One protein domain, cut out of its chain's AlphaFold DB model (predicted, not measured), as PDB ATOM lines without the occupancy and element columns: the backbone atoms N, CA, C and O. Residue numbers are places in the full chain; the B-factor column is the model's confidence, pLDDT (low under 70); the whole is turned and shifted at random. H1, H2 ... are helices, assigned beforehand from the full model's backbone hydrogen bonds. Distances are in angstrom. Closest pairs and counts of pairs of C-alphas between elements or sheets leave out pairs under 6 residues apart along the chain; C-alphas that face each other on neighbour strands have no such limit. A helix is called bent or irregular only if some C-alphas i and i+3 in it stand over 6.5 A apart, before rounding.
ATOM      1  N   PHE A  12      31.100  38.851 -13.836       58.16
ATOM      2  CA  PHE A  12      30.192  39.169 -12.731       58.16
ATOM      3  C   PHE A  12      30.796  40.261 -11.844       58.16
ATOM      4  O   PHE A  12      31.666  39.993 -11.022       58.16
ATOM      5  N   ASN A  13      30.326  41.497 -12.024       64.19
ATOM      6  CA  ASN A  13      30.767  42.663 -11.247       64.19
ATOM      7  C   ASN A  13      30.212  42.654  -9.803       64.19
ATOM      8  O   ASN A  13      30.728  43.339  -8.921       64.19
ATOM      9  N   ASP A  14      29.178  41.846  -9.541       77.25
ATOM     10  CA  ASP A  14      28.560  41.726  -8.222       77.25
ATOM     11  C   ASP A  14      29.339  40.775  -7.303       77.25
ATOM     12  O   ASP A  14      29.405  39.558  -7.507       77.25
ATOM     13  N   SER A  15      29.873  41.339  -6.217       78.94
ATOM     14  CA  SER A  15      30.698  40.629  -5.226       78.94
ATOM     15  C   SER A  15      29.983  39.435  -4.572       78.94
ATOM     16  O   SER A  15      30.620  38.446  -4.210       78.94
ATOM     17  N   ILE A  16      28.653  39.489  -4.454       81.75
ATOM     18  CA  ILE A  16      27.845  38.437  -3.818       81.75
ATOM     19  C   ILE A  16      27.743  37.197  -4.719       81.75
ATOM     20  O   ILE A  16      27.911  36.072  -4.249       81.75
ATOM     21  N   ILE A  17      27.523  37.389  -6.023       80.62
ATOM     22  CA  ILE A  17      27.377  36.290  -6.991       80.62
ATOM     23  C   ILE A  17      28.697  35.520  -7.107       80.62
ATOM     24  O   ILE A  17      28.711  34.289  -7.123       80.62
ATOM     25  N   SER A  18      29.812  36.248  -7.101       76.00
ATOM     26  CA  SER A  18      31.165  35.696  -7.113       76.00
ATOM     27  C   SER A  18      31.468  34.813  -5.889       76.00
ATOM     28  O   SER A  18      31.978  33.695  -6.034       76.00
ATOM     29  N   LEU A  19      31.075  35.253  -4.687       79.38
ATOM     30  CA  LEU A  19      31.247  34.488  -3.448       79.38
ATOM     31  C   LEU A  19      30.426  33.187  -3.454       79.38
ATOM     32  O   LEU A  19      30.939  32.114  -3.117       79.38
ATOM     33  N   ILE A  20      29.157  33.281  -3.860       83.00
ATOM     34  CA  ILE A  20      28.239  32.137  -3.941       83.00
ATOM     35  C   ILE A  20      28.757  31.127  -4.965       83.00
ATOM     36  O   ILE A  20      28.846  29.932  -4.672       83.00
ATOM     37  N   TYR A  21      29.170  31.605  -6.138       81.50
ATOM     38  CA  TYR A  21      29.727  30.762  -7.186       81.50
ATOM     39  C   TYR A  21      31.003  30.052  -6.718       81.50
ATOM     40  O   TYR A  21      31.097  28.833  -6.836       81.50
ATOM     41  N   GLY A  22      31.953  30.767  -6.106       79.06
ATOM     42  CA  GLY A  22      33.196  30.169  -5.606       79.06
ATOM     43  C   GLY A  22      32.969  29.090  -4.541       79.06
ATOM     44  O   GLY A  22      33.660  28.066  -4.540       79.06
ATOM     45  N   THR A  23      31.971  29.293  -3.678       81.69
ATOM     46  CA  THR A  23      31.650  28.376  -2.576       81.69
ATOM     47  C   THR A  23      30.899  27.140  -3.055       81.69
ATOM     48  O   THR A  23      31.208  26.042  -2.608       81.69
ATOM     49  N   ILE A  24      29.943  27.288  -3.976       86.06
ATOM     50  CA  ILE A  24      29.085  26.182  -4.433       86.06
ATOM     51  C   ILE A  24      29.747  25.377  -5.550       86.06
ATOM     52  O   ILE A  24      29.583  24.161  -5.616       86.06
ATOM     53  N   HIS A  25      30.545  26.015  -6.405       85.00
ATOM     54  CA  HIS A  25      31.140  25.352  -7.561       85.00
ATOM     55  C   HIS A  25      32.021  24.157  -7.164       85.00
ATOM     56  O   HIS A  25      31.884  23.066  -7.714       85.00
ATOM     57  N   ARG A  26      32.909  24.324  -6.175       79.25
ATOM     58  CA  ARG A  26      33.827  23.258  -5.726       79.25
ATOM     59  C   ARG A  26      33.112  22.018  -5.150       79.25
ATOM     60  O   ARG A  26      33.410  20.918  -5.622       79.25
ATOM     61  N   PRO A  27      32.179  22.134  -4.184       83.62
ATOM     62  CA  PRO A  27      31.446  20.981  -3.667       83.62
ATOM     63  C   PRO A  27      30.491  20.391  -4.706       83.62
ATOM     64  O   PRO A  27      30.350  19.172  -4.751       83.62
ATOM     65  N   PHE A  28      29.897  21.210  -5.583       88.19
ATOM     66  CA  PHE A  28      29.014  20.723  -6.644       88.19
ATOM     67  C   PHE A  28      29.750  19.793  -7.616       88.19
ATOM     68  O   PHE A  28      29.274  18.696  -7.898       88.19
ATOM     69  N   TRP A  29      30.956  20.166  -8.058       83.69
ATOM     70  CA  TRP A  29      31.791  19.292  -8.890       83.69
ATOM     71  C   TRP A  29      32.231  18.019  -8.168       83.69
ATOM     72  O   TRP A  29      32.223  16.944  -8.765       83.69
ATOM     73  N   SER A  30      32.591  18.115  -6.885       81.94
ATOM     74  CA  SER A  30      32.946  16.935  -6.091       81.94
ATOM     75  C   SER A  30      31.767  15.969  -5.956       81.94
ATOM     76  O   SER A  30      31.944  14.758  -6.064       81.94
ATOM     77  N   PHE A  31      30.564  16.501  -5.744       85.50
ATOM     78  CA  PHE A  31      29.339  15.716  -5.646       85.50
ATOM     79  C   PHE A  31      28.971  15.073  -6.984       85.50
ATOM     80  O   PHE A  31      28.643  13.889  -7.030       85.50
ATOM     81  N   LEU A  32      29.097  15.823  -8.082       88.06
ATOM     82  CA  LEU A  32      28.857  15.312  -9.428       88.06
ATOM     83  C   LEU A  32      29.815  14.165  -9.764       88.06
ATOM     84  O   LEU A  32      29.370  13.131 -10.253       88.06
ATOM     85  N   LEU A  33      31.107  14.306  -9.447       85.06
ATOM     86  CA  LEU A  33      32.086  13.233  -9.627       85.06
ATOM     87  C   LEU A  33      31.769  12.013  -8.764       85.06
ATOM     88  O   LEU A  33      31.866  10.897  -9.258       85.06
ATOM     89  N   PHE A  34      31.366  12.206  -7.506       81.31
ATOM     90  CA  PHE A  34      30.976  11.106  -6.624       81.31
ATOM     91  C   PHE A  34      29.760  10.342  -7.167       81.31
ATOM     92  O   PHE A  34      29.784   9.116  -7.261       81.31
ATOM     93  N   CYS A  35      28.724  11.070  -7.589       83.31
ATOM     94  CA  CYS A  35      27.524  10.495  -8.188       83.31
ATOM     95  C   CYS A  35      27.844   9.776  -9.506       83.31
ATOM     96  O   CYS A  35      27.394   8.653  -9.728       83.31
ATOM     97  N   PHE A  36      28.693  10.373 -10.347       83.50
ATOM     98  CA  PHE A  36      29.174   9.760 -11.583       83.50
ATOM     99  C   PHE A  36      29.948   8.463 -11.319       83.50
ATOM    100  O   PHE A  36      29.750   7.473 -12.019       83.50
ATOM    101  N   LEU A  37      30.787   8.437 -10.281       80.38
ATOM    102  CA  LEU A  37      31.528   7.245  -9.877       80.38
ATOM    103  C   LEU A  37      30.588   6.130  -9.396       80.38
ATOM    104  O   LEU A  37      30.740   4.985  -9.818       80.38
ATOM    105  N   GLY A  38      29.584   6.473  -8.582       79.25
ATOM    106  CA  GLY A  38      28.557   5.531  -8.127       79.25
ATOM    107  C   GLY A  38      27.683   5.007  -9.272       79.25
ATOM    108  O   GLY A  38      27.364   3.821  -9.327       79.25
ATOM    109  N   PHE A  39      27.357   5.862 -10.243       81.06
ATOM    110  CA  PHE A  39      26.652   5.462 -11.458       81.06
ATOM    111  C   PHE A  39      27.488   4.504 -12.321       81.06
ATOM    112  O   PHE A  39      26.956   3.522 -12.846       81.06
ATOM    113  N   LEU A  40      28.798   4.746 -12.440       76.50
ATOM    114  CA  LEU A  40      29.728   3.848 -13.130       76.50
ATOM    115  C   LEU A  40      29.805   2.474 -12.456       76.50
ATOM    116  O   LEU A  40      29.865   1.461 -13.147       76.50
ATOM    117  N   GLU A  41      29.787   2.431 -11.126       73.06
ATOM    118  CA  GLU A  41      29.808   1.185 -10.357       73.06
ATOM    119  C   GLU A  41      28.513   0.375 -10.525       73.06
ATOM    120  O   GLU A  41      28.566  -0.841 -10.711       73.06
ATOM    121  N   ALA A  42      27.356   1.045 -10.531       73.94
ATOM    122  CA  ALA A  42      26.059   0.396 -10.704       73.94
ATOM    123  C   ALA A  42      25.870  -0.206 -12.109       73.94
ATOM    124  O   ALA A  42      25.300  -1.290 -12.244       73.94
ATOM    125  N   ASN A  43      26.357   0.478 -13.151       73.25
ATOM    126  CA  ASN A  43      26.168   0.053 -14.541       73.25
ATOM    127  C   ASN A  43      27.285  -0.868 -15.057       73.25
ATOM    128  O   ASN A  43      27.013  -1.758 -15.860       73.25
ATOM    129  N   LEU A  44      28.529  -0.710 -14.589       64.56
ATOM    130  CA  LEU A  44      29.646  -1.587 -14.948       64.56
ATOM    131  C   LEU A  44      30.009  -2.499 -13.773       64.56
ATOM    132  O   LEU A  44      30.985  -2.266 -13.052       64.56
ATOM    133  N   LYS A  45      29.256  -3.599 -13.631       56.69
ATOM    134  CA  LYS A  45      29.634  -4.742 -12.784       56.69
ATOM    135  C   LYS A  45      31.016  -5.257 -13.211       56.69
ATOM    136  O   LYS A  45      31.130  -6.035 -14.151       56.69
ATOM    137  N   GLY A  46      32.069  -4.817 -12.521       59.66
ATOM    138  CA  GLY A  46      33.447  -5.266 -12.756       59.66
ATOM    139  C   GLY A  46      34.465  -4.181 -13.109       59.66
ATOM    140  O   GLY A  46      35.625  -4.524 -13.336       59.66
ATOM    141  N   SER A  47      34.085  -2.899 -13.118       66.44
ATOM    142  CA  SER A  47      35.038  -1.806 -13.342       66.44
ATOM    143  C   SER A  47      36.205  -1.846 -12.347       66.44
ATOM    144  O   SER A  47      36.020  -1.969 -11.135       66.44
ATOM    145  N   VAL A  48      37.428  -1.704 -12.867       68.75
ATOM    146  CA  VAL A  48      38.688  -1.709 -12.096       68.75
ATOM    147  C   VAL A  48      38.656  -0.684 -10.957       68.75
ATOM    148  O   VAL A  48      39.162  -0.956  -9.872       68.75
ATOM    149  N   LEU A  49      37.987   0.453 -11.169       66.81
ATOM    150  CA  LEU A  49      37.783   1.485 -10.152       66.81
ATOM    151  C   LEU A  49      36.957   0.992  -8.959       66.81
ATOM    152  O   LEU A  49      37.358   1.234  -7.830       66.81
ATOM    153  N   ALA A  50      35.872   0.245  -9.176       64.69
ATOM    154  CA  ALA A  50      35.073  -0.306  -8.080       64.69
ATOM    155  C   ALA A  50      35.884  -1.323  -7.256       64.69
ATOM    156  O   ALA A  50      35.842  -1.318  -6.027       64.69
ATOM    157  N   LYS A  51      36.723  -2.138  -7.914       67.38
ATOM    158  CA  LYS A  51      37.677  -3.029  -7.224       67.38
ATOM    159  C   LYS A  51      38.753  -2.259  -6.447       67.38
ATOM    160  O   LYS A  51      39.148  -2.708  -5.375       67.38
ATOM    161  N   LEU A  52      39.208  -1.117  -6.962       68.94
ATOM    162  CA  LEU A  52      40.203  -0.264  -6.306       68.94
ATOM    163  C   LEU A  52      39.603   0.486  -5.105       68.94
ATOM    164  O   LEU A  52      40.227   0.540  -4.049       68.94
ATOM    165  N   LEU A  53      38.370   0.988  -5.213       63.75
ATOM    166  CA  LEU A  53      37.655   1.617  -4.098       63.75
ATOM    167  C   LEU A  53      37.264   0.603  -3.014       63.75
ATOM    168  O   LEU A  53      37.317   0.917  -1.826       63.75
ATOM    169  N   CYS A  54      36.937  -0.633  -3.395       65.00
ATOM    170  CA  CYS A  54      36.644  -1.710  -2.448       65.00
ATOM    171  C   CYS A  54      37.917  -2.384  -1.890       65.00
ATOM    172  O   CYS A  54      37.844  -3.364  -1.142       65.00
ATOM    173  N   TRP A  55      39.108  -1.865  -2.217       67.56
ATOM    174  CA  TRP A  55      40.367  -2.392  -1.704       67.56
ATOM    175  C   TRP A  55      40.398  -2.272  -0.176       67.56
ATOM    176  O   TRP A  55      40.115  -1.230   0.409       67.56
TER     177      TRP A  55
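AT A GLANCE: This is residues 12 to 55 of the 164 residues of the protein "Hypothetical protein" of Meloidogyne enterolobii (UniProt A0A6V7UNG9). One long helix, H1, makes nearly the whole length of a thin rod, with a slight kink partway along. Past Asn 43, where H1 ends, a tight link, residues 44 to 47, folds round into a short helix, H2, set at a steep tilt to H1 beside that end, and the outline is that of a long shaft with a small foot. The printed part has 44 residues with two named helices, H1 then H2, and no named strand; the class is all helix. It is extended, with a radius of gyration of the C-alphas of 16.1 A, and spans 48 by 19 by 9 A.

IN THESE COORDINATES: H1 runs from Ser 15 to Asn 43, 41.9 A from first to last C-alpha, beginning at C-alpha 15 at (30.698, 40.629, -5.226) and ending at C-alpha 43 at (26.168, 0.053, -14.541). It has a kink of 29 degrees near residue 26. H1 is neither bent nor irregular, but only just: C-alphas 23 and 26 are 6.4 A apart. H2 runs from Val 48 to Leu 53, 8.7 A, and ends at C-alpha 53 at (37.655, 1.617, -4.098).

HOW THE PARTS SIT: H1 and H2 are close but not clearly touching, with 2 pairs of C-alphas within 8 A. Their closest C-alphas, those of Glu 41 and Ala 50, are 5.9 A apart. They run opposite ways at a steep tilt of 63 degrees. In H2 every O i to N i+4 pair is within hydrogen-bond range; in H1 23 of 25 are.

THE WHOLE: The C-alphas of Asn 13 and Gly 46, the two farthest apart, are 48.0 A apart. Residues 12 to 36, of which 15 to 36 belong to H1, stand free. The printed part has no cut. Its mean pLDDT is 75.8; residues 12 to 13 and 44 to 55 are under 70.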